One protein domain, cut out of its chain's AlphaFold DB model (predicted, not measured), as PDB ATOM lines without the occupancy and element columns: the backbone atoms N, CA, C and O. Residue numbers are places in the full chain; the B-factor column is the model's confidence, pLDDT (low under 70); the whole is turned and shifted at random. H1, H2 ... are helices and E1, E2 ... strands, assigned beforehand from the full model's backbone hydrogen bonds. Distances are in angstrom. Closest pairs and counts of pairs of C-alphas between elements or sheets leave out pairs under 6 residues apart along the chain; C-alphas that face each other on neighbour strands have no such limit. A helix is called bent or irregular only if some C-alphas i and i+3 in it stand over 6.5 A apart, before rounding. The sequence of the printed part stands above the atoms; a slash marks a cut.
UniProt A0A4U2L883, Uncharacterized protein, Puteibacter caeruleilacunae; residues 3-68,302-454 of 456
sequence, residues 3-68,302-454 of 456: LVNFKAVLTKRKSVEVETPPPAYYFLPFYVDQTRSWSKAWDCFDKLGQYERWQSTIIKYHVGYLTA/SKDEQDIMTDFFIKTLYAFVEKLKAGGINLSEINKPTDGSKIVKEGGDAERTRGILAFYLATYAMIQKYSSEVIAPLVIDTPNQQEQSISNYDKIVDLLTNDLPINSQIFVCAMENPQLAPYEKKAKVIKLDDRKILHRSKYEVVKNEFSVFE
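This is residues 3 to 68 and 302 to 454 of the 456 residues of an uncharacterized protein of Puteibacter caeruleilacunae (UniProt A0A4U2L883). The core is the long helix H5, crossed by the long H3, while H6 and then H7 run side by side with it in nearly the same direction; H1 and H2 pack together near H5, and the small two-strand ribbon E1 E2 lies near the middle. Residues 433 to 454, with H8, stick out as an arm from this body. The printed part has 219 residues, in the order H1 H2 H3 H4 H5 E1 H6 E2 H7 H8; the sheet, E1 beside E2, is parallel. The class is mostly helix, though named elements hold 106 residues, under half. The whole is compact, with a radius of gyration of the C-alphas of 18.5 A, and spans 50 by 50 by 30 A.

Start at C-alpha 23, (170.571, 139.599, 262.938), where H1 begins and runs to residue 30. H2 is residues 54 to 62. After the cut, find H3 at residues 303 to 323, 30.0 A long, then the short H4 at 342 to 345. H5, residues 349 to 370, is 31.5 A long and begins at (156.544, 157.071, 242.438). E1 is 378 to 381, H6 is 390 to 402 and 18.0 A long, E2 is 410 to 413, and H7 is 418 to 424. H8, residues 440 to 453, is 20.8 A long and ends at (177.071, 124.470, 262.558). H1, H7 and H8 are irregular: C-alphas 26 and 29 are 7.5 A apart, 419 and 422 7.2 A, 441 and 444 7.4 A.

Begin at the hub, H5. It touches H3 at a steep tilt of 39 degrees, opposite ways; the closest C-alphas are those of Leu 317 and Ala 362, 5.1 A. With residues 360 to 364 alone it touches H1, closest at Pro 29 and Tyr 364, C-alphas 6.8 A apart. With residues 352 to 356 alone it touches H4, closest C-alphas Ile 343 and Ile 356, 6.7 A. H1 touches H2, closest C-alphas Tyr 25 and Ile 58, 7.0 A. H6 touches H7 at a shallow tilt of 2 degrees, the same way, closest C-alphas Thr 401 and Tyr 423, 5.5 A. E1, H6 and E2 form a strand-helix-strand unit, two parallel neighbour strands with a helix between, its crossover right-handed; N 380 and O 411 are 2.8 A apart, within hydrogen-bond range. Every O i to N i+4 pair is within range in H2 and H3, but 2 of 4 in H1, 17 of 18 in H5, 8 of 9 in H6, 6 of 10 in H8, and 1 of 3 in H7, which has 2 of 4 O i to N i+3 pairs; H4 is too short for an i+4 pair.

The farthest C-alphas, those of Asp 304 and Ser 441, are 54.7 A apart. Residues 69 to 301 are not printed, and C-alphas 68 and 302 are 15.2 A apart across the cut. The links H1 to H2, H3 to H4 and H7 to H8 are long. Look for pLDDT under 70 at residues 344 to 347 and 453 to 454.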
ATOM      1  N   LEU A   3     180.584 135.402 263.812       82.81
ATOM      2  CA  LEU A   3     180.875 134.872 262.469       82.81
ATOM      3  C   LEU A   3     181.066 135.979 261.415       82.81
ATOM      4  O   LEU A   3     181.881 135.843 260.510       82.81
ATOM      5  N   VAL A   4     180.311 137.074 261.540       87.56
ATOM      6  CA  VAL A   4     180.316 138.192 260.584       87.56
ATOM      7  C   VAL A   4     181.051 139.425 261.112       87.56
ATOM      8  O   VAL A   4     181.021 140.481 260.486       87.56
ATOM      9  N   ASN A   5     181.716 139.311 262.266       88.44
ATOM     10  CA  ASN A   5     182.387 140.416 262.950       88.44
ATOM     11  C   ASN A   5     181.485 141.656 263.163       88.44
ATOM     12  O   ASN A   5     181.932 142.802 263.091       88.44
ATOM     13  N   PHE A   6     180.193 141.438 263.426       92.94
ATOM     14  CA  PHE A   6     179.258 142.515 263.746       92.94
ATOM     15  C   PHE A   6     179.301 142.804 265.250       92.94
ATOM     16  O   PHE A   6     178.726 142.067 266.052       92.94
ATOM     17  N   LYS A   7     180.027 143.861 265.637       93.38
ATOM     18  CA  LYS A   7     180.306 144.225 267.039       93.38
ATOM     19  C   LYS A   7     179.480 145.406 267.550       93.38
ATOM     20  O   LYS A   7     179.673 145.836 268.686       93.38
ATOM     21  N   ALA A   8     178.563 145.935 266.740       94.06
ATOM     22  CA  ALA A   8     177.674 147.004 267.175       94.06
ATOM     23  C   ALA A   8     176.800 146.541 268.351       94.06
ATOM     24  O   ALA A   8     176.243 145.442 268.335       94.06
ATOM     25  N   VAL A   9     176.658 147.403 269.357       94.69
ATOM     26  CA  VAL A   9     175.754 147.187 270.493       94.69
ATOM     27  C   VAL A   9     174.772 148.340 270.629       94.69
ATOM     28  O   VAL A   9     175.077 149.486 270.289       94.69
ATOM     29  N   LEU A  10     173.582 148.030 271.131       93.88
ATOM     30  CA  LEU A  10     172.515 148.990 271.384       93.88
ATOM     31  C   LEU A  10     172.110 148.943 272.854       93.88
ATOM     32  O   LEU A  10     172.139 147.895 273.492       93.88
ATOM     33  N   THR A  11     171.733 150.098 273.396       91.38
ATOM     34  CA  THR A  11     171.267 150.215 274.779       91.38
ATOM     35  C   THR A  11     169.854 149.659 274.911       91.38
ATOM     36  O   THR A  11     168.960 150.059 274.157       91.38
ATOM     37  N   LYS A  12     169.640 148.772 275.888       87.81
ATOM     38  CA  LYS A  12     168.309 148.260 276.236       87.81
ATOM     39  C   LYS A  12     167.398 149.409 276.680       87.81
ATOM     40  O   LYS A  12     167.832 150.362 277.331       87.81
ATOM     41  N   ARG A  13     166.105 149.329 276.359       82.31
ATOM     42  CA  ARG A  13     165.132 150.344 276.797       82.31
ATOM     43  C   ARG A  13     165.126 150.456 278.322       82.31
ATOM     44  O   ARG A  13     165.020 149.447 279.010       82.31
ATOM     45  N   LYS A  14     165.185 151.693 278.828       79.56
ATOM     46  CA  LYS A  14     165.169 152.021 280.268       79.56
ATOM     47  C   LYS A  14     166.290 151.366 281.095       79.56
ATOM     48  O   LYS A  14     166.172 151.309 282.312       79.56
ATOM     49  N   SER A  15     167.368 150.903 280.464       82.81
ATOM     50  CA  SER A  15     168.544 150.368 281.149       82.81
ATOM     51  C   SER A  15     169.806 151.079 280.663       82.81
ATOM     52  O   SER A  15     169.807 151.777 279.648       82.81
ATOM     53  N   VAL A  16     170.882 150.941 281.431       84.81
ATOM     54  CA  VAL A  16     172.225 151.388 281.047       84.81
ATOM     55  C   VAL A  16     172.976 150.292 280.286       84.81
ATOM     56  O   VAL A  16     173.951 150.578 279.591       84.81
ATOM     57  N   GLU A  17     172.502 149.051 280.383       86.50
ATOM     58  CA  GLU A  17     173.071 147.906 279.690       86.50
ATOM     59  C   GLU A  17     172.993 148.051 278.176       86.50
ATOM     60  O   GLU A  17     172.025 148.565 277.603       86.50
ATOM     61  N   VAL A  18     174.023 147.520 277.532       92.00
ATOM     62  CA  VAL A  18     174.113 147.403 276.084       92.00
ATOM     63  C   VAL A  18     174.182 145.934 275.708       92.00
ATOM     64  O   VAL A  18     174.778 145.133 276.422       92.00
ATOM     65  N   GLU A  19     173.588 145.585 274.578       91.88
ATOM     66  CA  GLU A  19     173.617 144.225 274.047       91.88
ATOM     67  C   GLU A  19     173.783 144.238 272.530       91.88
ATOM     68  O   GLU A  19     173.509 145.237 271.854       91.88
ATOM     69  N   THR A  20     174.252 143.119 271.987       90.94
ATOM     70  CA  THR A  20     174.310 142.922 270.541       90.94
ATOM     71  C   THR A  20     172.893 142.708 270.011       90.94
ATOM     72  O   THR A  20     172.202 141.807 270.488       90.94
ATOM     73  N   PRO A  21     172.441 143.501 269.026       91.88
ATOM     74  CA  PRO A  21     171.078 143.387 268.543       91.88
ATOM     75  C   PRO A  21     170.894 142.155 267.635       91.88
ATOM     76  O   PRO A  21     171.876 141.597 267.137       91.88
ATOM     77  N   PRO A  22     169.642 141.734 267.375       89.94
ATOM     78  CA  PRO A  22     169.338 140.602 266.499       89.94
ATOM     79  C   PRO A  22     169.902 140.732 265.065       89.94
ATOM     80  O   PRO A  22     170.125 141.849 264.589       89.94
ATOM     81  N   PRO A  23     170.052 139.615 264.315       90.44
ATOM     82  CA  PRO A  23     170.571 139.599 262.938       90.44
ATOM     83  C   PRO A  23     169.900 140.570 261.965       90.44
ATOM     84  O   PRO A  23     170.562 141.076 261.063       90.44
ATOM     85  N   ALA A  24     168.617 140.881 262.171       91.38
ATOM     86  CA  ALA A  24     167.884 141.850 261.360       91.38
ATOM     87  C   ALA A  24     168.628 143.191 261.238       91.38
ATOM     88  O   ALA A  24     168.700 143.750 260.150       91.38
ATOM     89  N   TYR A  25     169.257 143.665 262.320       93.00
ATOM     90  CA  TYR A  25     169.993 144.931 262.325       93.00
ATOM     91  C   TYR A  25     171.260 144.888 261.470       93.00
ATOM     92  O   TYR A  25     171.611 145.902 260.878       93.00
ATOM     93  N   TYR A  26     171.912 143.728 261.369       94.19
ATOM     94  CA  TYR A  26     173.069 143.535 260.497       94.19
ATOM     95  C   TYR A  26     172.667 143.474 259.015       94.19
ATOM     96  O   TYR A  26     173.367 144.018 258.169       94.19
ATOM     97  N   PHE A  27     171.529 142.854 258.683       94.06
ATOM     98  CA  PHE A  27     171.086 142.686 257.291       94.06
ATOM     99  C   PHE A  27     170.405 143.917 256.674       94.06
ATOM    100  O   PHE A  27     170.158 143.941 255.470       94.06
ATOM    101  N   LEU A  28     170.124 144.956 257.465       92.19
ATOM    102  CA  LEU A  28     169.428 146.175 257.038       92.19
ATOM    103  C   LEU A  28     169.946 146.826 255.743       92.19
ATOM    104  O   LEU A  28     169.123 147.141 254.881       92.19
ATOM    105  N   PRO A  29     171.261 147.065 255.568       93.25
ATOM    106  CA  PRO A  29     171.764 147.684 254.346       93.25
ATOM    107  C   PRO A  29     171.919 146.698 253.181       93.25
ATOM    108  O   PRO A  29     172.225 147.122 252.068       93.25
ATOM    109  N   PHE A  30     171.721 145.401 253.426       94.94
ATOM    110  CA  PHE A  30     171.973 144.323 252.471       94.94
ATOM    111  C   PHE A  30     170.693 143.704 251.910       94.94
ATOM    112  O   PHE A  30     170.775 142.818 251.062       94.94
ATOM    113  N   TYR A  31     169.516 144.159 252.342       94.75
ATOM    114  CA  TYR A  31     168.241 143.652 251.850       94.75
ATOM    115  C   TYR A  31     167.287 144.782 251.468       94.75
ATOM    116  O   TYR A  31     166.905 145.600 252.308       94.75
ATOM    117  N   VAL A  32     166.896 144.800 250.193       93.94
ATOM    118  CA  VAL A  32     165.855 145.671 249.640       93.94
ATOM    119  C   VAL A  32     164.640 144.799 249.329       93.94
ATOM    120  O   VAL A  32     164.615 144.113 248.308       93.94
ATOM    121  N   ASP A  33     163.655 144.797 250.227       92.19
ATOM    122  CA  ASP A  33     162.429 144.000 250.085       92.19
ATOM    123  C   ASP A  33     161.438 144.629 249.091       92.19
ATOM    124  O   ASP A  33     161.409 145.848 248.924       92.19
ATOM    125  N   GLN A  34     160.576 143.808 248.481       87.56
ATOM    126  CA  GLN A  34     159.612 144.238 247.461       87.56
ATOM    127  C   GLN A  34     158.597 145.288 247.948       87.56
ATOM    128  O   GLN A  34     158.059 146.032 247.129       87.56
ATOM    129  N   THR A  35     158.307 145.362 249.248       83.94
ATOM    130  CA  THR A  35     157.145 146.096 249.772       83.94
ATOM    131  C   THR A  35     157.509 147.404 250.474       83.94
ATOM    132  O   THR A  35     156.966 148.460 250.141       83.94
ATOM    133  N   ARG A  36     158.436 147.378 251.436       87.19
ATOM    134  CA  ARG A  36     158.691 148.505 252.347       87.19
ATOM    135  C   ARG A  36     159.927 149.296 251.984       87.19
ATOM    136  O   ARG A  36     159.877 150.526 251.990       87.19
ATOM    137  N   SER A  37     161.008 148.614 251.613       87.44
ATOM    138  CA  SER A  37     162.310 149.230 251.332       87.44
ATOM    139  C   SER A  37     162.241 150.275 250.222       87.44
ATOM    140  O   SER A  37     162.923 151.293 250.290       87.44
ATOM    141  N   TRP A  38     161.364 150.063 249.236       87.06
ATOM    142  CA  TRP A  38     161.107 150.982 248.122       87.06
ATOM    143  C   TRP A  38     160.269 152.207 248.487       87.06
ATOM    144  O   TRP A  38     160.166 153.133 247.687       87.06
ATOM    145  N   SER A  39     159.674 152.216 249.677       83.50
ATOM    146  CA  SER A  39     158.919 153.349 250.212       83.50
ATOM    147  C   SER A  39     159.702 154.072 251.298       83.50
ATOM    148  O   SER A  39     159.600 155.287 251.409       83.50
ATOM    149  N   LYS A  40     160.489 153.356 252.107       83.81
ATOM    150  CA  LYS A  40     161.232 153.918 253.233       83.81
ATOM    151  C   LYS A  40     162.545 153.171 253.437       83.81
ATOM    152  O   LYS A  40     162.563 151.958 253.618       83.81
ATOM    153  N   ALA A  41     163.643 153.924 253.473       85.06
ATOM    154  CA  ALA A  41     164.955 153.358 253.755       85.06
ATOM    155  C   ALA A  41     165.007 152.724 255.157       85.06
ATOM    156  O   ALA A  41     164.467 153.276 256.123       85.06
ATOM    157  N   TRP A  42     165.727 151.604 255.255       86.94
ATOM    158  CA  TRP A  42     165.985 150.850 256.491       86.94
ATOM    159  C   TRP A  42     164.741 150.215 257.129       86.94
ATOM    160  O   TRP A  42     164.726 149.973 258.334       86.94
ATOM    161  N   ASP A  43     163.702 149.960 256.331       85.88
ATOM    162  CA  ASP A  43     162.410 149.420 256.780       85.88
ATOM    163  C   ASP A  43     162.147 147.995 256.252       85.88
ATOM    164  O   ASP A  43     161.002 147.591 256.087       85.88
ATOM    165  N   CYS A  44     163.203 147.229 255.955       85.94
ATOM    166  CA  CYS A  44     163.088 145.895 255.349       85.94
ATOM    167  C   CYS A  44     162.636 144.796 256.325       85.94
ATOM    168  O   CYS A  44     162.025 143.813 255.901       85.94
ATOM    169  N   PHE A  45     162.867 144.975 257.627       88.19
ATOM    170  CA  PHE A  45     162.477 144.021 258.666       88.19
ATOM    171  C   PHE A  45     161.393 144.584 259.581       88.19
ATOM    172  O   PHE A  45     161.383 145.769 259.920       88.19
ATOM    173  N   ASP A  46     160.496 143.700 260.010       80.44
ATOM    174  CA  ASP A  46     159.469 144.021 260.989       80.44
ATOM    175  C   ASP A  46     160.047 144.239 262.379       80.44
ATOM    176  O   ASP A  46     161.102 143.721 262.737       80.44
ATOM    177  N   LYS A  47     159.288 144.988 263.185       80.12
ATOM    178  CA  LYS A  47     159.478 145.057 264.634       80.12
ATOM    179  C   LYS A  47     160.913 145.453 265.039       80.12
ATOM    180  O   LYS A  47     161.464 145.008 266.028       80.12
ATOM    181  N   LEU A  48     161.522 146.420 264.359       84.81
ATOM    182  CA  LEU A  48     162.817 146.982 264.786       84.81
ATOM    183  C   LEU A  48     162.697 147.936 265.996       84.81
ATOM    184  O   LEU A  48     163.598 148.725 266.279       84.81
ATOM    185  N   GLY A  49     161.564 147.902 266.703       83.00
ATOM    186  CA  GLY A  49     161.229 148.805 267.799       83.00
ATOM    187  C   GLY A  49     161.881 148.454 269.135       83.00
ATOM    188  O   GLY A  49     161.790 149.270 270.047       83.00
ATOM    189  N   GLN A  50     162.541 147.301 269.277       83.25
ATOM    190  CA  GLN A  50     163.172 146.869 270.534       83.25
ATOM    191  C   GLN A  50     164.126 147.926 271.118       83.25
ATOM    192  O   GLN A  50     164.129 148.155 272.325       83.25
ATOM    193  N   TYR A  51     164.859 148.639 270.260       89.19
ATOM    194  CA  TYR A  51     165.790 149.696 270.656       89.19
ATOM    195  C   TYR A  51     165.291 151.080 270.241       89.19
ATOM    196  O   TYR A  51     164.617 151.252 269.224       89.19
ATOM    197  N   GLU A  52     165.654 152.104 271.007       84.25
ATOM    198  CA  GLU A  52     165.368 153.493 270.647       84.25
ATOM    199  C   GLU A  52     166.478 154.070 269.764       84.25
ATOM    200  O   GLU A  52     167.661 153.870 270.023       84.25
ATOM    201  N   ARG A  53     166.100 154.832 268.726       84.75
ATOM    202  CA  ARG A  53     167.028 155.610 267.873       84.75
ATOM    203  C   ARG A  53     168.200 154.799 267.284       84.75
ATOM    204  O   ARG A  53     169.252 155.359 266.979       84.75
ATOM    205  N   TRP A  54     168.003 153.501 267.063       91.12
ATOM    206  CA  TRP A  54     169.040 152.574 266.600       91.12
ATOM    207  C   TRP A  54     169.611 152.917 265.216       91.12
ATOM    208  O   TRP A  54     170.790 152.672 264.971       91.12
ATOM    209  N   GLN A  55     168.804 153.515 264.327       90.31
ATOM    210  CA  GLN A  55     169.145 153.753 262.914       90.31
ATOM    211  C   GLN A  55     170.482 154.463 262.741       90.31
ATOM    212  O   GLN A  55     171.343 154.005 261.997       90.31
ATOM    213  N   SER A  56     170.690 155.561 263.471       90.75
ATOM    214  CA  SER A  56     171.944 156.306 263.377       90.75
ATOM    215  C   SER A  56     173.130 155.449 263.810       90.75
ATOM    216  O   SER A  56     174.168 155.503 263.169       90.75
ATOM    217  N   THR A  57     173.015 154.698 264.902       93.94
ATOM    218  CA  THR A  57     174.124 153.911 265.456       93.94
ATOM    219  C   THR A  57     174.507 152.753 264.537       93.94
ATOM    220  O   THR A  57     175.681 152.600 264.212       93.94
ATOM    221  N   ILE A  58     173.518 151.992 264.063       94.62
ATOM    222  CA  ILE A  58     173.736 150.809 263.222       94.62
ATOM    223  C   ILE A  58     174.243 151.195 261.833       94.62
ATOM    224  O   ILE A  58     175.264 150.680 261.388       94.62
ATOM    225  N   ILE A  59     173.611 152.169 261.172       94.69
ATOM    226  CA  ILE A  59     174.058 152.595 259.840       94.69
ATOM    227  C   ILE A  59     175.455 153.222 259.907       94.69
ATOM    228  O   ILE A  59     176.275 152.951 259.038       94.69
ATOM    229  N   LYS A  60     175.773 153.996 260.958       95.12
ATOM    230  CA  LYS A  60     177.134 154.518 261.164       95.12
ATOM    231  C   LYS A  60     178.176 153.408 261.322       95.12
ATOM    232  O   LYS A  60     179.302 153.607 260.882       95.12
ATOM    233  N   TYR A  61     177.825 152.283 261.945       95.50
ATOM    234  CA  TYR A  61     178.728 151.139 262.047       95.50
ATOM    235  C   TYR A  61     178.996 150.519 260.673       95.50
ATOM    236  O   TYR A  61     180.149 150.446 260.261       95.50
ATOM    237  N   HIS A  62     177.939 150.187 259.924       96.19
ATOM    238  CA  HIS A  62     178.065 149.584 258.593       96.19
ATOM    239  C   HIS A  62     178.915 150.422 257.638       96.19
ATOM    240  O   HIS A  62     179.763 149.903 256.922       96.19
ATOM    241  N   VAL A  63     178.716 151.743 257.631       95.38
ATOM    242  CA  VAL A  63     179.461 152.638 256.733       95.38
ATOM    243  C   VAL A  63     180.853 153.014 257.255       95.38
ATOM    244  O   VAL A  63     181.539 153.806 256.617       95.38
ATOM    245  N   GLY A  64     181.268 152.483 258.410       94.56
ATOM    246  CA  GLY A  64     182.599 152.676 258.993       94.56
ATOM    247  C   GLY A  64     182.782 153.947 259.832       94.56
ATOM    248  O   GLY A  64     183.873 154.183 260.341       94.56
ATOM    249  N   TYR A  65     181.746 154.772 260.024       94.75
ATOM    250  CA  TYR A  65     181.823 155.947 260.910       94.75
ATOM    251  C   TYR A  65     181.998 155.575 262.389       94.75
ATOM    252  O   TYR A  65     182.480 156.389 263.174       94.75
ATOM    253  N   LEU A  66     181.564 154.379 262.788       94.19
ATOM    254  CA  LEU A  66     181.819 153.807 264.107       94.19
ATOM    255  C   LEU A  66     182.535 152.471 263.926       94.19
ATOM    256  O   LEU A  66     182.113 151.645 263.127       94.19
ATOM    257  N   THR A  67     183.611 152.261 264.678       92.19
ATOM    258  CA  THR A  67     184.464 151.068 264.578       92.19
ATOM    259  C   THR A  67     184.063 150.006 265.604       92.19
ATOM    260  O   THR A  67     183.377 150.307 266.578       92.19
ATOM    261  N   ALA A  68     184.527 148.761 265.451       92.56
ATOM    262  CA  ALA A  68     184.335 147.728 266.479       92.56
ATOM    263  C   ALA A  68     184.858 148.186 267.855       92.56
ATOM    264  O   ALA A  68     184.153 148.099 268.860       92.56
ATOM    265  N   SER A 302     188.475 160.391 262.422       91.94
ATOM    266  CA  SER A 302     188.573 161.839 262.556       91.94
ATOM    267  C   SER A 302     187.518 162.544 261.702       91.94
ATOM    268  O   SER A 302     186.927 161.967 260.787       91.94
ATOM    269  N   LYS A 303     187.272 163.824 261.990       92.00
ATOM    270  CA  LYS A 303     186.315 164.611 261.207       92.00
ATOM    271  C   LYS A 303     186.695 164.644 259.721       92.00
ATOM    272  O   LYS A 303     185.825 164.433 258.887       92.00
ATOM    273  N   ASP A 304     187.979 164.808 259.411       94.62
ATOM    274  CA  ASP A 304     188.471 164.846 258.031       94.62
ATOM    275  C   ASP A 304     188.269 163.497 257.319       94.62
ATOM    276  O   ASP A 304     187.838 163.457 256.168       94.62
ATOM    277  N   GLU A 305     188.502 162.374 258.009       94.31
ATOM    278  CA  GLU A 305     188.207 161.039 257.471       94.31
ATOM    279  C   GLU A 305     186.705 160.849 257.232       94.31
ATOM    280  O   GLU A 305     186.309 160.376 256.165       94.31
ATOM    281  N   GLN A 306     185.856 161.266 258.178       94.12
ATOM    282  CA  GLN A 306     184.402 161.221 258.004       94.12
ATOM    283  C   GLN A 306     183.940 162.102 256.839       94.12
ATOM    284  O   GLN A 306     183.038 161.697 256.106       94.12
ATOM    285  N   ASP A 307     184.554 163.265 256.627       95.12
ATOM    286  CA  ASP A 307     184.239 164.159 255.512       95.12
ATOM    287  C   ASP A 307     184.641 163.521 254.168       95.12
ATOM    288  O   ASP A 307     183.837 163.520 253.236       95.12
ATOM    289  N   ILE A 308     185.805 162.862 254.080       96.88
ATOM    290  CA  ILE A 308     186.225 162.085 252.892       96.88
ATOM    291  C   ILE A 308     185.248 160.936 252.604       96.88
ATOM    292  O   ILE A 308     184.849 160.705 251.460       96.88
ATOM    293  N   MET A 309     184.861 160.199 253.642       97.12
ATOM    294  CA  MET A 309     183.898 159.101 253.557       97.12
ATOM    295  C   MET A 309     182.520 159.593 253.089       97.12
ATOM    296  O   MET A 309     181.872 158.959 252.254       97.12
ATOM    297  N   THR A 310     182.087 160.748 253.594       96.38
ATOM    298  CA  THR A 310     180.825 161.392 253.213       96.38
ATOM    299  C   THR A 310     180.868 161.890 251.773       96.38
ATOM    300  O   THR A 310     179.937 161.636 251.017       96.38
ATOM    301  N   ASP A 311     181.955 162.541 251.361       97.12
ATOM    302  CA  ASP A 311     182.163 162.994 249.984       97.12
ATOM    303  C   ASP A 311     182.128 161.820 248.994       97.12
ATOM    304  O   ASP A 311     181.474 161.908 247.954       97.12
ATOM    305  N   PHE A 312     182.735 160.681 249.347       97.56
ATOM    306  CA  PHE A 312     182.626 159.453 248.558       97.56
ATOM    307  C   PHE A 312     181.169 159.000 248.394       97.56
ATOM    308  O   PHE A 312     180.741 158.716 247.272       97.56
ATOM    309  N   PHE A 313     180.401 158.953 249.487       97.31
ATOM    310  CA  PHE A 313     178.984 158.591 249.442       97.31
ATOM    311  C   PHE A 313     178.180 159.546 248.557       97.31
ATOM    312  O   PHE A 313     177.456 159.094 247.673       97.31
ATOM    313  N   ILE A 314     178.343 160.857 248.751       96.75
ATOM    314  CA  ILE A 314     177.614 161.878 247.997       96.75
ATOM    315  C   ILE A 314     177.951 161.785 246.508       96.75
ATOM    316  O   ILE A 314     177.040 161.662 245.692       96.75
ATOM    317  N   LYS A 315     179.233 161.744 246.129       96.94
ATOM    318  CA  LYS A 315     179.645 161.597 244.721       96.94
ATOM    319  C   LYS A 315     179.072 160.335 244.077       96.94
ATOM    320  O   LYS A 315     178.585 160.393 242.950       96.94
ATOM    321  N   THR A 316     179.090 159.218 244.804       97.25
ATOM    322  CA  THR A 316     178.537 157.942 244.329       97.25
ATOM    323  C   THR A 316     177.020 158.026 244.150       97.25
ATOM    324  O   THR A 316     176.496 157.603 243.122       97.25
ATOM    325  N   LEU A 317     176.311 158.638 245.103       96.31
ATOM    326  CA  LEU A 317     174.868 158.857 245.028       96.31
ATOM    327  C   LEU A 317     174.487 159.716 243.817       96.31
ATOM    328  O   LEU A 317     173.603 159.325 243.058       96.31
ATOM    329  N   TYR A 318     175.165 160.849 243.606       95.56
ATOM    330  CA  TYR A 318     174.923 161.720 242.450       95.56
ATOM    331  C   TYR A 318     175.129 160.969 241.129       95.56
ATOM    332  O   TYR A 318     174.262 161.027 240.256       95.56
ATOM    333  N   ALA A 319     176.224 160.211 241.005       96.81
ATOM    334  CA  ALA A 319     176.507 159.421 239.809       96.81
ATOM    335  C   ALA A 319     175.407 158.380 239.525       96.81
ATOM    336  O   ALA A 319     174.940 158.253 238.392       96.81
ATOM    337  N   PHE A 320     174.942 157.664 240.554       97.06
ATOM    338  CA  PHE A 320     173.873 156.673 240.404       97.06
ATOM    339  C   PHE A 320     172.516 157.310 240.092       97.06
ATOM    340  O   PHE A 320     171.795 156.811 239.228       97.06
ATOM    341  N   VAL A 321     172.173 158.438 240.717       94.88
ATOM    342  CA  VAL A 321     170.930 159.174 240.429       94.88
ATOM    343  C   VAL A 321     170.906 159.699 238.995       94.88
ATOM    344  O   VAL A 321     169.888 159.571 238.307       94.88
ATOM    345  N   GLU A 322     172.024 160.241 238.511       95.31
ATOM    346  CA  GLU A 322     172.148 160.702 237.130       95.31
ATOM    347  C   GLU A 322     171.988 159.542 236.138       95.31
ATOM    348  O   GLU A 322     171.220 159.646 235.170       95.31
ATOM    349  N   LYS A 323     172.659 158.414 236.406       96.56
ATOM    350  CA  LYS A 323     172.595 157.207 235.576       96.56
ATOM    351  C   LYS A 323     171.182 156.627 235.517       96.56
ATOM    352  O   LYS A 323     170.705 156.289 234.433       96.56
ATOM    353  N   LEU A 324     170.478 156.585 236.647       95.56
ATOM    354  CA  LEU A 324     169.101 156.095 236.733       95.56
ATOM    355  C   LEU A 324     168.047 157.119 236.286       95.56
ATOM    356  O   LEU A 324     166.857 156.799 236.278       95.56
ATOM    357  N   LYS A 325     168.448 158.338 235.894       93.31
ATOM    358  CA  LYS A 325     167.532 159.438 235.540       93.31
ATOM    359  C   LYS A 325     166.475 159.647 236.633       93.31
ATOM    360  O   LYS A 325     165.274 159.578 236.364       93.31
ATOM    361  N   ALA A 326     166.944 159.834 237.864       89.69
ATOM    362  CA  ALA A 326     166.117 160.091 239.040       89.69
ATOM    363  C   ALA A 326     166.275 161.537 239.558       89.69
ATOM    364  O   ALA A 326     166.451 161.777 240.748       89.69
ATOM    365  N   GLY A 327     166.278 162.507 238.639       80.50
ATOM    366  CA  GLY A 327     166.571 163.916 238.925       80.50
ATOM    367  C   GLY A 327     165.493 164.656 239.725       80.50
ATOM    368  O   GLY A 327     165.764 165.736 240.234       80.50
ATOM    369  N   GLY A 328     164.295 164.086 239.863       77.19
ATOM    370  CA  GLY A 328     163.204 164.616 240.688       77.19
ATOM    371  C   GLY A 328     163.415 164.477 242.200       77.19
ATOM    372  O   GLY A 328     162.542 164.867 242.971       77.19
ATOM    373  N   ILE A 329     164.543 163.912 242.636       82.50
ATOM    374  CA  ILE A 329     164.890 163.757 244.050       82.50
ATOM    375  C   ILE A 329     165.706 164.950 244.515       82.50
ATOM    376  O   ILE A 329     166.723 165.306 243.918       82.50
ATOM    377  N   ASN A 330     165.316 165.502 245.657       83.31
ATOM    378  CA  ASN A 330     166.045 166.579 246.296       83.31
ATOM    379  C   ASN A 330     167.312 166.078 247.005       83.31
ATOM    380  O   ASN A 330     167.330 165.800 248.205       83.31
ATOM    381  N   LEU A 331     168.403 165.988 246.244       85.06
ATOM    382  CA  LEU A 331     169.710 165.590 246.767       85.06
ATOM    383  C   LEU A 331     170.313 166.607 247.744       85.06
ATOM    384  O   LEU A 331     171.189 166.238 248.519       85.06
ATOM    385  N   SER A 332     169.840 167.859 247.763       85.19
ATOM    386  CA  SER A 332     170.366 168.885 248.676       85.19
ATOM    387  C   SER A 332     170.048 168.596 250.150       85.19
ATOM    388  O   SER A 332     170.791 168.997 251.048       85.19
ATOM    389  N   GLU A 333     168.982 167.837 250.421       85.50
ATOM    390  CA  GLU A 333     168.620 167.442 251.783       85.50
ATOM    391  C   GLU A 333     169.425 166.238 252.301       85.50
ATOM    392  O   GLU A 333     169.502 166.026 253.521       85.50
ATOM    393  N   ILE A 334     170.045 165.464 251.403       89.19
ATOM    394  CA  ILE A 334     170.770 164.228 251.709       89.19
ATOM    395  C   ILE A 334     172.253 164.548 251.871       89.19
ATOM    396  O   ILE A 334     172.975 164.727 250.898       89.19
ATOM    397  N   ASN A 335     172.720 164.582 253.119       89.81
ATOM    398  CA  ASN A 335     174.096 164.984 253.425       89.81
ATOM    399  C   ASN A 335     174.961 163.824 253.934       89.81
ATOM    400  O   ASN A 335     176.157 163.993 254.139       89.81
ATOM    401  N   LYS A 336     174.365 162.656 254.194       92.00
ATOM    402  CA  LYS A 336     175.036 161.495 254.797       92.00
ATOM    403  C   LYS A 336     174.222 160.208 254.598       92.00
ATOM    404  O   LYS A 336     173.001 160.288 254.453       92.00
ATOM    405  N   PRO A 337     174.834 159.020 254.739       89.88
ATOM    406  CA  PRO A 337     174.139 157.728 254.632       89.88
ATOM    407  C   PRO A 337     173.021 157.503 255.664       89.88
ATOM    408  O   PRO A 337     172.175 156.632 255.504       89.88
ATOM    409  N   THR A 338     172.981 158.281 256.749       90.56
ATOM    410  CA  THR A 338     171.910 158.182 257.762       90.56
ATOM    411  C   THR A 338     170.645 158.967 257.395       90.56
ATOM    412  O   THR A 338     169.648 158.864 258.103       90.56
ATOM    413  N   ASP A 339     170.644 159.712 256.284       89.94
ATOM    414  CA  ASP A 339     169.535 160.579 255.855       89.94
ATOM    415  C   ASP A 339     168.492 159.869 254.965       89.94
ATOM    416  O   ASP A 339     167.692 160.525 254.299       89.94
ATOM    417  N   GLY A 340     168.453 158.534 254.964       83.38
ATOM    418  CA  GLY A 340     167.592 157.748 254.069       83.38
ATOM    419  C   GLY A 340     166.091 158.050 254.163       83.38
ATOM    420  O   GLY A 340     165.363 157.825 253.208       83.38
ATOM    421  N   SER A 341     165.599 158.623 255.263       81.81
ATOM    422  CA  SER A 341     164.198 159.058 255.376       81.81
ATOM    423  C   SER A 341     163.859 160.298 254.538       81.81
ATOM    424  O   SER A 341     162.688 160.548 254.259       81.81
ATOM    425  N   LYS A 342     164.860 161.086 254.127       84.25
ATOM    426  CA  LYS A 342     164.664 162.328 253.363       84.25
ATOM    427  C   LYS A 342     164.440 162.081 251.872       84.25
ATOM    428  O   LYS A 342     163.767 162.874 251.227       84.25
ATOM    429  N   ILE A 343     164.906 160.947 251.343       78.44
ATOM    430  CA  ILE A 343     164.715 160.583 249.927       78.44
ATOM    431  C   ILE A 343     163.238 160.349 249.560       78.44
ATOM    432  O   ILE A 343     162.855 160.411 248.398       78.44
ATOM    433  N   VAL A 344     162.396 160.111 250.568       63.75
ATOM    434  CA  VAL A 344     160.980 159.738 250.451       63.75
ATOM    435  C   VAL A 344     160.062 160.965 250.314       63.75
ATOM    436  O   VAL A 344     158.851 160.855 250.456       63.75
ATOM    437  N   LYS A 345     160.566 162.179 250.087       60.75
ATOM    438  CA  LYS A 345     159.703 163.376 250.133       60.75
ATOM    439  C   LYS A 345     159.299 163.941 248.775       60.75
ATOM    440  O   LYS A 345     158.291 164.636 248.716       60.75
ATOM    441  N   GLU A 346     159.994 163.603 247.691       63.28
ATOM    442  CA  GLU A 346     159.843 164.309 246.409       63.28
ATOM    443  C   GLU A 346     159.923 163.369 245.187       63.28
ATOM    444  O   GLU A 346     160.469 162.269 245.272       63.28
ATOM    445  N   GLY A 347     159.331 163.793 244.061       65.69
ATOM    446  CA  GLY A 347     159.276 163.040 242.799       65.69
ATOM    447  C   GLY A 347     158.075 162.089 242.659       65.69
ATOM    448  O   GLY A 347     157.427 161.723 243.646       65.69
ATOM    449  N   GLY A 348     157.779 161.693 241.412       78.62
ATOM    450  CA  GLY A 348     156.767 160.672 241.102       78.62
ATOM    451  C   GLY A 348     157.217 159.269 241.526       78.62
ATOM    452  O   GLY A 348     158.417 159.002 241.607       78.62
ATOM    453  N   ASP A 349     156.273 158.361 241.776       83.25
ATOM    454  CA  ASP A 349     156.544 157.071 242.438       83.25
ATOM    455  C   ASP A 349     157.614 156.230 241.730       83.25
ATOM    456  O   ASP A 349     158.553 155.749 242.363       83.25
ATOM    457  N   ALA A 350     157.554 156.127 240.400       86.19
ATOM    458  CA  ALA A 350     158.549 155.390 239.620       86.19
ATOM    459  C   ALA A 350     159.947 156.033 239.641       86.19
ATOM    460  O   ALA A 350     160.946 155.342 239.471       86.19
ATOM    461  N   GLU A 351     160.048 157.353 239.794       88.56
ATOM    462  CA  GLU A 351     161.335 158.047 239.882       88.56
ATOM    463  C   GLU A 351     161.945 157.935 241.280       88.56
ATOM    464  O   GLU A 351     163.142 157.686 241.431       88.56
ATOM    465  N   ARG A 352     161.096 158.026 242.300       88.31
ATOM    466  CA  ARG A 352     161.453 157.830 243.702       88.31
ATOM    467  C   ARG A 352     162.063 156.456 243.961       88.31
ATOM    468  O   ARG A 352     163.076 156.374 244.651       88.31
ATOM    469  N   THR A 353     161.509 155.389 243.382       90.50
ATOM    470  CA  THR A 353     162.069 154.033 243.535       90.50
ATOM    471  C   THR A 353     163.479 153.922 242.957       90.50
ATOM    472  O   THR A 353     164.355 153.332 243.589       90.50
ATOM    473  N   ARG A 354     163.749 154.565 241.810       92.69
ATOM    474  CA  ARG A 354     165.107 154.666 241.239       92.69
ATOM    475  C   ARG A 354     166.055 155.448 242.150       92.69
ATOM    476  O   ARG A 354     167.219 155.088 242.290       92.69
ATOM    477  N   GLY A 355     165.544 156.473 242.818       92.19
ATOM    478  CA  GLY A 355     166.246 157.192 243.873       92.19
ATOM    479  C   GLY A 355     166.684 156.365 245.052       92.19
ATOM    480  O   GLY A 355     167.849 156.365 245.442       92.19
ATOM    481  N   ILE A 356     165.714 155.664 245.621       91.69
ATOM    482  CA  ILE A 356     165.925 154.774 246.754       91.69
ATOM    483  C   ILE A 356     166.947 153.704 246.381       91.69
ATOM    484  O   ILE A 356     167.882 153.482 247.147       91.69
ATOM    485  N   LEU A 357     166.858 153.136 245.173       94.06
ATOM    486  CA  LEU A 357     167.881 152.229 244.659       94.06
ATOM    487  C   LEU A 357     169.266 152.885 244.632       94.06
ATOM    488  O   LEU A 357     170.208 152.319 245.179       94.06
ATOM    489  N   ALA A 358     169.400 154.083 244.055       95.19
ATOM    490  CA  ALA A 358     170.677 154.801 244.028       95.19
ATOM    491  C   ALA A 358     171.252 155.013 245.437       95.19
ATOM    492  O   ALA A 358     172.450 154.838 245.649       95.19
ATOM    493  N   PHE A 359     170.403 155.335 246.413       94.25
ATOM    494  CA  PHE A 359     170.797 155.514 247.807       94.25
ATOM    495  C   PHE A 359     171.263 154.217 248.476       94.25
ATOM    496  O   PHE A 359     172.324 154.209 249.109       94.25
ATOM    497  N   TYR A 360     170.531 153.112 248.303       94.06
ATOM    498  CA  TYR A 360     170.952 151.799 248.799       94.06
ATOM    499  C   TYR A 360     172.282 151.370 248.178       94.06
ATOM    500  O   TYR A 360     173.189 150.957 248.898       94.06
ATOM    501  N   LEU A 361     172.444 151.537 246.866       95.81
ATOM    502  CA  LEU A 361     173.663 151.153 246.157       95.81
ATOM    503  C   LEU A 361     174.858 152.038 246.519       95.81
ATOM    504  O   LEU A 361     175.959 151.522 246.696       95.81
ATOM    505  N   ALA A 362     174.659 153.347 246.689       96.19
ATOM    506  CA  ALA A 362     175.711 154.247 247.159       96.19
ATOM    507  C   ALA A 362     176.137 153.916 248.597       96.19
ATOM    508  O   ALA A 362     177.328 153.916 248.908       96.19
ATOM    509  N   THR A 363     175.179 153.564 249.460       95.94
ATOM    510  CA  THR A 363     175.475 153.103 250.822       95.94
ATOM    511  C   THR A 363     176.227 151.776 250.795       95.94
ATOM    512  O   THR A 363     177.254 151.648 251.449       95.94
ATOM    513  N   TYR A 364     175.790 150.811 249.987       96.25
ATOM    514  CA  TYR A 364     176.463 149.523 249.836       96.25
ATOM    515  C   TYR A 364     177.892 149.670 249.287       96.25
ATOM    516  O   TYR A 364     178.818 149.049 249.806       96.25
ATOM    517  N   ALA A 365     178.113 150.551 248.307       96.38
ATOM    518  CA  ALA A 365     179.450 150.867 247.802       96.38
ATOM    519  C   ALA A 365     180.351 151.487 248.884       96.38
ATOM    520  O   ALA A 365     181.550 151.210 248.933       96.38
ATOM    521  N   MET A 366     179.781 152.303 249.773       95.81
ATOM    522  CA  MET A 366     180.492 152.856 250.925       95.81
ATOM    523  C   MET A 366     180.850 151.774 251.950       95.81
ATOM    524  O   MET A 366     181.990 151.742 252.409       95.81
ATOM    525  N   ILE A 367     179.924 150.861 252.257       96.00
ATOM    526  CA  ILE A 367     180.161 149.708 253.141       96.00
ATOM    527  C   ILE A 367     181.293 148.836 252.579       96.00
ATOM    528  O   ILE A 367     182.248 148.547 253.291       96.00
ATOM    529  N   GLN A 368     181.253 148.512 251.282       94.88
ATOM    530  CA  GLN A 368     182.312 147.781 250.563       94.88
ATOM    531  C   GLN A 368     183.698 148.417 250.681       94.88
ATOM    532  O   GLN A 368     184.708 147.719 250.638       94.88
ATOM    533  N   LYS A 369     183.757 149.741 250.834       94.50
ATOM    534  CA  LYS A 369     185.015 150.480 250.888       94.50
ATOM    535  C   LYS A 369     185.543 150.703 252.304       94.50
ATOM    536  O   LYS A 369     186.758 150.716 252.483       94.50
ATOM    537  N   TYR A 370     184.662 150.938 253.275       94.44
ATOM    538  CA  TYR A 370     185.046 151.435 254.602       94.44
ATOM    539  C   TYR A 370     184.608 150.548 255.772       94.44
ATOM    540  O   TYR A 370     185.053 150.791 256.894       94.44
ATOM    541  N   SER A 371     183.746 149.550 255.554       91.44
ATOM    542  CA  SER A 371     183.326 148.662 256.637       91.44
ATOM    543  C   SER A 371     184.474 147.773 257.114       91.44
ATOM    544  O   SER A 371     185.393 147.438 256.368       91.44
ATOM    545  N   SER A 372     184.398 147.382 258.384       86.19
ATOM    546  CA  SER A 372     185.325 146.439 259.030       86.19
ATOM    547  C   SER A 372     184.671 145.089 259.352       86.19
ATOM    548  O   SER A 372     185.306 144.201 259.924       86.19
ATOM    549  N   GLU A 373     183.395 144.934 258.998       89.88
ATOM    550  CA  GLU A 373     182.634 143.702 259.177       89.88
ATOM    551  C   GLU A 373     182.718 142.807 257.931       89.88
ATOM    552  O   GLU A 373     183.134 143.239 256.852       89.88
ATOM    553  N   VAL A 374     182.293 141.550 258.062       91.81
ATOM    554  CA  VAL A 374     182.078 140.696 256.889       91.81
ATOM    555  C   VAL A 374     180.880 141.246 256.126       91.81
ATOM    556  O   VAL A 374     179.796 141.376 256.689       91.81
ATOM    557  N   ILE A 375     181.055 141.562 254.848       94.12
ATOM    558  CA  ILE A 375     180.009 142.205 254.053       94.12
ATOM    559  C   ILE A 375     179.062 141.143 253.506       94.12
ATOM    560  O   ILE A 375     179.483 140.258 252.758       94.12
ATOM    561  N   ALA A 376     177.787 141.227 253.885       94.75
ATOM    562  CA  ALA A 376     176.781 140.303 253.391       94.75
ATOM    563  C   ALA A 376     176.466 140.562 251.906       94.75
ATOM    564  O   ALA A 376     176.626 141.685 251.415       94.75
ATOM    565  N   PRO A 377     175.969 139.544 251.186       94.94
ATOM    566  CA  PRO A 377     175.484 139.727 249.828       94.94
ATOM    567  C   PRO A 377     174.310 140.704 249.788       94.94
ATOM    568  O   PRO A 377     173.405 140.622 250.618       94.94
ATOM    569  N   LEU A 378     174.295 141.582 248.789       96.19
ATOM    570  CA  LEU A 378     173.181 142.493 248.565       96.19
ATOM    571  C   LEU A 378     172.040 141.759 247.858       96.19
ATOM    572  O   LEU A 378     172.202 141.284 246.737       96.19
ATOM    573  N   VAL A 379     170.873 141.704 248.485       96.38
ATOM    574  CA  VAL A 379     169.662 141.110 247.921       96.38
ATOM    575  C   VAL A 379     168.701 142.227 247.521       96.38
ATOM    576  O   VAL A 379     168.297 143.041 248.354       96.38
ATOM    577  N   ILE A 380     168.333 142.261 246.242       96.12
ATOM    578  CA  ILE A 380     167.384 143.219 245.674       96.12
ATOM    579  C   ILE A 380     166.174 142.449 245.171       96.12
ATOM    580  O   ILE A 380     166.261 141.722 244.176       96.12
ATOM    581  N   ASP A 381     165.045 142.635 245.848       93.75
ATOM    582  CA  ASP A 381     163.782 142.031 245.463       93.75
ATOM    583  C   ASP A 381     162.973 142.962 244.557       93.75
ATOM    584  O   ASP A 381     162.562 144.065 244.932       93.75
ATOM    585  N   THR A 382     162.742 142.476 243.338       92.88
ATOM    586  CA  THR A 382     161.943 143.103 242.292       92.88
ATOM    587  C   THR A 382     162.502 144.477 241.904       92.88
ATOM    588  O   THR A 382     161.899 145.502 242.201       92.88
ATOM    589  N   PRO A 383     163.651 144.545 241.198       92.56
ATOM    590  CA  PRO A 383     164.253 145.820 240.792       92.56
ATOM    591  C   PRO A 383     163.385 146.621 239.805       92.56
ATOM    592  O   PRO A 383     163.564 147.831 239.680       92.56
ATOM    593  N   ASN A 384     162.440 145.977 239.105       93.62
ATOM    594  CA  ASN A 384     161.478 146.643 238.221       93.62
ATOM    595  C   ASN A 384     160.246 147.170 238.985       93.62
ATOM    596  O   ASN A 384     159.105 146.870 238.633       93.62
ATOM    597  N   GLN A 385     160.462 147.915 240.067       90.44
ATOM    598  CA  GLN A 385     159.364 148.491 240.844       90.44
ATOM    599  C   GLN A 385     158.573 149.530 240.056       90.44
ATOM    600  O   GLN A 385     159.159 150.325 239.319       90.44
ATOM    601  N   GLN A 386     157.263 149.603 240.315       89.56
ATOM    602  CA  GLN A 386     156.344 150.549 239.661       89.56
ATOM    603  C   GLN A 386     156.320 150.415 238.128       89.56
ATOM    604  O   GLN A 386     156.048 151.396 237.443       89.56
ATOM    605  N   GLU A 387     156.646 149.225 237.602       89.69
ATOM    606  CA  GLU A 387     156.663 148.915 236.165       89.69
ATOM    607  C   GLU A 387     157.400 149.988 235.348       89.69
ATOM    608  O   GLU A 387     156.821 150.746 234.566       89.69
ATOM    609  N   GLN A 388     158.714 150.079 235.558       92.25
ATOM    610  CA  GLN A 388     159.549 151.064 234.879       92.25
ATOM    611  C   GLN A 388     159.417 150.937 233.360       92.25
ATOM    612  O   GLN A 388     159.315 149.841 232.804       92.25
ATOM    613  N   SER A 389     159.509 152.071 232.662       93.62
ATOM    614  CA  SER A 389     159.637 152.048 231.206       93.62
ATOM    615  C   SER A 389     160.871 151.240 230.790       93.62
ATOM    616  O   SER A 389     161.870 151.212 231.510       93.62
ATOM    617  N   ILE A 390     160.833 150.645 229.595       94.69
ATOM    618  CA  ILE A 390     161.925 149.816 229.052       94.69
ATOM    619  C   ILE A 390     163.286 150.509 229.205       94.69
ATOM    620  O   ILE A 390     164.195 149.956 229.813       94.69
ATOM    621  N   SER A 391     163.390 151.767 228.763       95.56
ATOM    622  CA  SER A 391     164.633 152.545 228.845       95.56
ATOM    623  C   SER A 391     165.115 152.784 230.281       95.56
ATOM    624  O   SER A 391     166.314 152.938 230.509       95.56
ATOM    625  N   ASN A 392     164.209 152.883 231.254       95.69
ATOM    626  CA  ASN A 392     164.590 153.059 232.652       95.69
ATOM    627  C   ASN A 392     164.978 151.732 233.297       95.69
ATOM    628  O   ASN A 392     165.931 151.708 234.072       95.69
ATOM    629  N   TYR A 393     164.305 150.638 232.941       96.62
ATOM    630  CA  TYR A 393     164.691 149.323 233.426       96.62
ATOM    631  C   TYR A 393     166.048 148.881 232.861       96.62
ATOM    632  O   TYR A 393     166.877 148.393 233.622       96.62
ATOM    633  N   ASP A 394     166.344 149.192 231.593       96.81
ATOM    634  CA  ASP A 394     167.676 148.992 231.002       96.81
ATOM    635  C   ASP A 394     168.778 149.679 231.826       96.81
ATOM    636  O   ASP A 394     169.821 149.084 232.082       96.81
ATOM    637  N   LYS A 395     168.545 150.912 232.304       97.44
ATOM    638  CA  LYS A 395     169.509 151.645 233.150       97.44
ATOM    639  C   LYS A 395     169.686 151.000 234.521       97.44
ATOM    640  O   LYS A 395     170.804 150.973 235.029       97.44
ATOM    641  N   ILE A 396     168.598 150.506 235.118       97.31
ATOM    642  CA  ILE A 396     168.645 149.773 236.390       97.31
ATOM    643  C   ILE A 396     169.497 148.516 236.220       97.31
ATOM    644  O   ILE A 396     170.436 148.309 236.984       97.31
ATOM    645  N   VAL A 397     169.205 147.706 235.199       96.81
ATOM    646  CA  VAL A 397     169.944 146.468 234.935       96.81
ATOM    647  C   VAL A 397     171.407 146.761 234.608       96.81
ATOM    648  O   VAL A 397     172.286 146.099 235.156       96.81
ATOM    649  N   ASP A 398     171.690 147.764 233.775       97.00
ATOM    650  CA  ASP A 398     173.058 148.166 233.442       97.00
ATOM    651  C   ASP A 398     173.856 148.549 234.695       97.00
ATOM    652  O   ASP A 398     174.945 148.017 234.910       97.00
ATOM    653  N   LEU A 399     173.275 149.380 235.569       96.94
ATOM    654  CA  LEU A 399     173.909 149.799 236.819       96.94
ATOM    655  C   LEU A 399     174.219 148.605 237.733       96.94
ATOM    656  O   LEU A 399     175.349 148.461 238.203       96.94
ATOM    657  N   LEU A 400     173.245 147.711 237.937       95.81
ATOM    658  CA  LEU A 400     173.424 146.497 238.745       95.81
ATOM    659  C   LEU A 400     174.457 145.525 238.155       95.81
ATOM    660  O   LEU A 400     175.041 144.731 238.890       95.81
ATOM    661  N   THR A 401     174.678 145.573 236.839       94.19
ATOM    662  CA  THR A 401     175.591 144.670 236.127       94.19
ATOM    663  C   THR A 401     177.029 145.193 236.091       94.19
ATOM    664  O   THR A 401     177.962 144.387 236.041       94.19
ATOM    665  N   ASN A 402     177.225 146.517 236.044       93.81
ATOM    666  CA  ASN A 402     178.492 147.102 235.595       93.81
ATOM    667  C   ASN A 402     179.143 148.111 236.557       93.81
ATOM    668  O   ASN A 402     180.346 148.328 236.428       93.81
ATOM    669  N   ASP A 403     178.417 148.709 237.509       93.94
ATOM    670  CA  ASP A 403     178.915 149.892 238.247       93.94
ATOM    671  C   ASP A 403     179.132 149.657 239.745       93.94
ATOM    672  O   ASP A 403     179.588 150.552 240.461       93.94
ATOM    673  N   LEU A 404     178.812 148.463 240.239       91.38
ATOM    674  CA  LEU A 404     179.028 148.102 241.636       91.38
ATOM    675  C   LEU A 404     180.464 147.595 241.861       91.38
ATOM    676  O   LEU A 404     181.094 147.095 240.926       91.38
ATOM    677  N   PRO A 405     181.016 147.722 243.087       89.69
ATOM    678  CA  PRO A 405     182.381 147.287 243.386       89.69
ATOM    679  C   PRO A 405     182.648 145.834 242.972       89.69
ATOM    680  O   PRO A 405     181.785 144.979 243.148       89.69
ATOM    681  N   ILE A 406     183.861 145.532 242.494       82.94
ATOM    682  CA  ILE A 406     184.230 144.212 241.935       82.94
ATOM    683  C   ILE A 406     183.978 143.054 242.918       82.94
ATOM    684  O   ILE A 406     183.597 141.966 242.499       82.94
ATOM    685  N   ASN A 407     184.138 143.293 244.222       85.00
ATOM    686  CA  ASN A 407     183.945 142.280 245.266       85.00
ATOM    687  C   ASN A 407     182.483 142.160 245.743       85.00
ATOM    688  O   ASN A 407     182.215 141.567 246.786       85.00
ATOM    689  N   SER A 408     181.529 142.728 245.005       90.19
ATOM    690  CA  SER A 408     180.113 142.675 245.364       90.19
ATOM    691  C   SER A 408     179.496 141.331 244.990       90.19
ATOM    692  O   SER A 408     179.482 140.957 243.819       90.19
ATOM    693  N   GLN A 409     178.889 140.650 245.963       93.44
ATOM    694  CA  GLN A 409     177.945 139.568 245.686       93.44
ATOM    695  C   GLN A 409     176.524 140.126 245.717       93.44
ATOM    696  O   GLN A 409     176.128 140.756 246.696       93.44
ATOM    697  N   ILE A 410     175.767 139.915 244.639       94.88
ATOM    698  CA  ILE A 410     174.429 140.486 244.476       94.88
ATOM    699  C   ILE A 410     173.460 139.382 244.066       94.88
ATOM    700  O   ILE A 410     173.750 138.595 243.165       94.88
ATOM    701  N   PHE A 411     172.301 139.356 244.711       95.62
ATOM    702  CA  PHE A 411     171.148 138.563 244.317       95.62
ATOM    703  C   PHE A 411     170.063 139.500 243.806       95.62
ATOM    704  O   PHE A 411     169.609 140.389 244.521       95.62
ATOM    705  N   VAL A 412     169.638 139.284 242.566       95.62
ATOM    706  CA  VAL A 412     168.495 139.981 241.979       95.62
ATOM    707  C   VAL A 412     167.346 138.991 241.874       95.62
ATOM    708  O   VAL A 412     167.418 138.034 241.101       95.62
ATOM    709  N   CYS A 413     166.291 139.214 242.653       94.31
ATOM    710  CA  CYS A 413     165.046 138.465 242.537       94.31
ATOM    711  C   CYS A 413     164.135 139.226 241.574       94.31
ATOM    712  O   CYS A 413     163.751 140.360 241.840       94.31
ATOM    713  N   ALA A 414     163.835 138.642 240.418       92.75
ATOM    714  CA  ALA A 414     163.032 139.296 239.394       92.75
ATOM    715  C   ALA A 414     162.196 138.278 238.614       92.75
ATOM    716  O   ALA A 414     162.537 137.098 238.540       92.75
ATOM    717  N   MET A 415     161.102 138.755 238.021       90.75
ATOM    718  CA  MET A 415     160.326 137.983 237.050       90.75
ATOM    719  C   MET A 415     161.059 137.926 235.707       90.75
ATOM    720  O   MET A 415     161.838 138.828 235.390       90.75
ATOM    721  N   GLU A 416     160.790 136.887 234.909       89.62
ATOM    722  CA  GLU A 416     161.373 136.763 233.569       89.62
ATOM    723  C   GLU A 416     161.059 138.009 232.735       89.62
ATOM    724  O   GLU A 416     159.902 138.400 232.563       89.62
ATOM    725  N   ASN A 417     162.110 138.659 232.244       93.75
ATOM    726  CA  ASN A 417     161.997 139.920 231.538       93.75
ATOM    727  C   ASN A 417     163.197 140.093 230.579       93.75
ATOM    728  O   ASN A 417     164.336 139.919 231.016       93.75
ATOM    729  N   PRO A 418     162.990 140.435 229.288       94.50
ATOM    730  CA  PRO A 418     164.074 140.517 228.301       94.50
ATOM    731  C   PRO A 418     165.218 141.464 228.681       94.50
ATOM    732  O   PRO A 418     166.369 141.221 228.316       94.50
ATOM    733  N   GLN A 419     164.918 142.526 229.427       95.44
ATOM    734  CA  GLN A 419     165.889 143.527 229.850       95.44
ATOM    735  C   GLN A 419     166.915 142.970 230.849       95.44
ATOM    736  O   GLN A 419     167.987 143.548 230.985       95.44
ATOM    737  N   LEU A 420     166.649 141.828 231.499       95.56
ATOM    738  CA  LEU A 420     167.594 141.158 232.407       95.56
ATOM    739  C   LEU A 420     168.710 140.393 231.687       95.56
ATOM    740  O   LEU A 420     169.703 140.036 232.322       95.56
ATOM    741  N   ALA A 421     168.602 140.173 230.373       95.31
ATOM    742  CA  ALA A 421     169.573 139.389 229.610       95.31
ATOM    743  C   ALA A 421     171.051 139.818 229.799       95.31
ATOM    744  O   ALA A 421     171.919 138.940 229.830       95.31
ATOM    745  N   PRO A 422     171.407 141.117 229.934       95.12
ATOM    746  CA  PRO A 422     172.778 141.528 230.249       95.12
ATOM    747  C   PRO A 422     173.268 141.032 231.615       95.12
ATOM    748  O   PRO A 422     174.423 140.616 231.723       95.12
ATOM    749  N   TYR A 423     172.398 141.039 232.629       94.94
ATOM    750  CA  TYR A 423     172.713 140.560 233.976       94.94
ATOM    751  C   TYR A 423     172.838 139.033 233.995       94.94
ATOM    752  O   TYR A 423     173.827 138.500 234.496       94.94
ATOM    753  N   GLU A 424     171.904 138.320 233.355       94.94
ATOM    754  CA  GLU A 424     171.918 136.851 233.252       94.94
ATOM    755  C   GLU A 424     173.217 136.310 232.640       94.94
ATOM    756  O   GLU A 424     173.740 135.298 233.094       94.94
ATOM    757  N   LYS A 425     173.790 137.009 231.651       94.88
ATOM    758  CA  LYS A 425     175.067 136.621 231.022       94.88
ATOM    759  C   LYS A 425     176.253 136.611 231.987       94.88
ATOM    760  O   LYS A 425     177.248 135.949 231.698       94.88
ATOM    761  N   LYS A 426     176.177 137.362 233.089       93.19
ATOM    762  CA  LYS A 426     177.232 137.464 234.109       93.19
ATOM    763  C   LYS A 426     176.849 136.803 235.435       93.19
ATOM    764  O   LYS A 426     177.673 136.758 236.342       93.19
ATOM    765  N   ALA A 427     175.624 136.298 235.555       93.94
ATOM    766  CA  ALA A 427     175.079 135.771 236.795       93.94
ATOM    767  C   ALA A 427     174.785 134.273 236.693       93.94
ATOM    768  O   ALA A 427     174.516 133.715 235.631       93.94
ATOM    769  N   LYS A 428     174.775 133.606 237.847       94.44
ATOM    770  CA  LYS A 428     174.212 132.263 237.951       94.44
ATOM    771  C   LYS A 428     172.695 132.379 238.061       94.44
ATOM    772  O   LYS A 428     172.183 132.776 239.103       94.44
ATOM    773  N   VAL A 429     171.986 132.002 237.003       93.12
ATOM    774  CA  VAL A 429     170.519 132.036 236.986       93.12
ATOM    775  C   VAL A 429     169.956 130.854 237.775       93.12
ATOM    776  O   VAL A 429     170.255 129.694 237.482       93.12
ATOM    777  N   ILE A 430     169.126 131.151 238.775       89.94
ATOM    778  CA  ILE A 430     168.367 130.163 239.548       89.94
ATOM    779  C   ILE A 430     166.891 130.393 239.242       89.94
ATOM    780  O   ILE A 430     166.315 131.389 239.671       89.94
ATOM    781  N   LYS A 431     166.282 129.478 238.484       88.69
ATOM    782  CA  LYS A 431     164.846 129.521 238.197       88.69
ATOM    783  C   LYS A 431     164.085 128.815 239.312       88.69
ATOM    784  O   LYS A 431     164.361 127.649 239.591       88.69
ATOM    785  N   LEU A 432     163.162 129.532 239.943       86.44
ATOM    786  CA  LEU A 432     162.291 128.988 240.980       86.44
ATOM    787  C   LEU A 432     161.062 128.354 240.322       86.44
ATOM    788  O   LEU A 432     160.463 128.954 239.433       86.44
ATOM    789  N   ASP A 433     160.713 127.145 240.752       83.56
ATOM    790  CA  ASP A 433     159.462 126.469 240.391       83.56
ATOM    791  C   ASP A 433     158.490 126.484 241.587       83.56
ATOM    792  O   ASP A 433     158.720 127.175 242.582       83.56
ATOM    793  N   ASP A 434     157.410 125.709 241.519       82.69
ATOM    794  CA  ASP A 434     156.401 125.573 242.580       82.69
ATOM    795  C   ASP A 434     157.005 125.180 243.945       82.69
ATOM    796  O   ASP A 434     156.422 125.433 245.001       82.69
ATOM    797  N   ARG A 435     158.199 124.573 243.944       74.44
ATOM    798  CA  ARG A 435     158.955 124.163 245.136       74.44
ATOM    799  C   ARG A 435     159.918 125.253 245.619       74.44
ATOM    800  O   ARG A 435     160.660 125.039 246.579       74.44
ATOM    801  N   LYS A 436     159.880 126.439 245.004       79.94
ATOM    802  CA  LYS A 436     160.693 127.618 245.316       79.94
ATOM    803  C   LYS A 436     162.186 127.264 245.302       79.94
ATOM    804  O   LYS A 436     162.718 126.879 244.267       79.94
ATOM    805  N   ILE A 437     162.860 127.392 246.444       75.12
ATOM    806  CA  ILE A 437     164.286 127.077 246.625       75.12
ATOM    807  C   ILE A 437     164.535 125.631 247.096       75.12
ATOM    808  O   ILE A 437     165.685 125.208 247.213       75.12
ATOM    809  N   LEU A 438     163.479 124.861 247.383       76.38
ATOM    810  CA  LEU A 438     163.584 123.536 247.991       76.38
ATOM    811  C   LEU A 438     163.693 122.443 246.923       76.38
ATOM    812  O   LEU A 438     162.724 122.070 246.263       76.38
ATOM    813  N   HIS A 439     164.880 121.847 246.808       78.31
ATOM    814  CA  HIS A 439     165.106 120.681 245.955       78.31
ATOM    815  C   HIS A 439     165.380 119.442 246.801       78.31
ATOM    816  O   HIS A 439     166.454 119.306 247.385       78.31
ATOM    817  N   ARG A 440     164.438 118.490 246.808       80.81
ATOM    818  CA  ARG A 440     164.548 117.240 247.584       80.81
ATOM    819  C   ARG A 440     165.842 116.470 247.304       80.81
ATOM    820  O   ARG A 440     166.432 115.924 248.225       80.81
ATOM    821  N   SER A 441     166.312 116.472 246.058       84.19
ATOM    822  CA  SER A 441     167.567 115.818 245.663       84.19
ATOM    823  C   SER A 441     168.822 116.462 246.262       84.19
ATOM    824  O   SER A 441     169.859 115.812 246.316       84.19
ATOM    825  N   LYS A 442     168.742 117.720 246.705       83.50
ATOM    826  CA  LYS A 442     169.850 118.445 247.337       83.50
ATOM    827  C   LYS A 442     169.807 118.388 248.861       83.50
ATOM    828  O   LYS A 442     170.766 118.826 249.480       83.50
ATOM    829  N   TYR A 443     168.733 117.860 249.455       83.62
ATOM    830  CA  TYR A 443     168.521 117.904 250.902       83.62
ATOM    831  C   TYR A 443     169.691 117.295 251.679       83.62
ATOM    832  O   TYR A 443     170.272 117.990 252.498       83.62
ATOM    833  N   GLU A 444     170.092 116.056 251.376       87.50
ATOM    834  CA  GLU A 444     171.184 115.390 252.106       87.50
ATOM    835  C   GLU A 444     172.526 116.116 251.944       87.50
ATOM    836  O   GLU A 444     173.285 116.240 252.900       87.50
ATOM    837  N   VAL A 445     172.807 116.648 250.750       86.94
ATOM    838  CA  VAL A 445     174.043 117.404 250.485       86.94
ATOM    839  C   VAL A 445     174.068 118.689 251.307       86.94
ATOM    840  O   VAL A 445     175.024 118.932 252.035       86.94
ATOM    841  N   VAL A 446     172.992 119.478 251.238       83.81
ATOM    842  CA  VAL A 446     172.868 120.741 251.973       83.81
ATOM    843  C   VAL A 446     172.873 120.479 253.480       83.81
ATOM    844  O   VAL A 446     173.605 121.130 254.212       83.81
ATOM    845  N   LYS A 447     172.128 119.480 253.961       84.00
ATOM    846  CA  LYS A 447     172.106 119.097 255.378       84.00
ATOM    847  C   LYS A 447     173.506 118.778 255.905       84.00
ATOM    848  O   LYS A 447     173.864 119.261 256.972       84.00
ATOM    849  N   ASN A 448     174.305 118.021 255.152       85.94
ATOM    850  CA  ASN A 448     175.678 117.691 255.543       85.94
ATOM    851  C   ASN A 448     176.618 118.909 255.519       85.94
ATOM    852  O   ASN A 448     177.545 118.978 256.321       85.94
ATOM    853  N   GLU A 449     176.397 119.882 254.628       83.44
ATOM    854  CA  GLU A 449     177.139 121.153 254.663       83.44
ATOM    855  C   GLU A 449     176.809 121.962 255.926       83.44
ATOM    856  O   GLU A 449     177.699 122.572 256.518       83.44
ATOM    857  N   PHE A 450     175.548 121.935 256.372       78.19
ATOM    858  CA  PHE A 450     175.097 122.692 257.542       78.19
ATOM    859  C   PHE A 450     175.274 121.967 258.884       78.19
ATOM    860  O   PHE A 450     175.310 122.638 259.914       78.19
ATOM    861  N   SER A 451     175.471 120.643 258.910       75.50
ATOM    862  CA  SER A 451     175.645 119.878 260.158       75.50
ATOM    863  C   SER A 451     176.862 120.309 260.983       75.50
ATOM    864  O   SER A 451     176.907 120.081 262.186       75.50
ATOM    865  N   VAL A 452     177.843 120.966 260.358       71.31
ATOM    866  CA  VAL A 452     179.031 121.504 261.043       71.31
ATOM    867  C   VAL A 452     178.669 122.658 261.993       71.31
ATOM    868  O   VAL A 452     179.380 122.886 262.967       71.31
ATOM    869  N   PHE A 453     177.552 123.350 261.742       64.31
ATOM    870  CA  PHE A 453     177.071 124.470 262.558       64.31
ATOM    871  C   PHE A 453     176.093 124.052 263.670       64.31
ATOM    872  O   PHE A 453     175.735 124.889 264.487       64.31
ATOM    873  N   GLU A 454     175.650 122.789 263.724       55.44
ATOM    874  CA  GLU A 454     174.767 122.290 264.798       55.44
ATOM    875  C   GLU A 454     175.541 121.898 266.072       55.44
ATOM    876  O   GLU A 454     174.952 121.755 267.141       55.44
TER     877      GLU A 454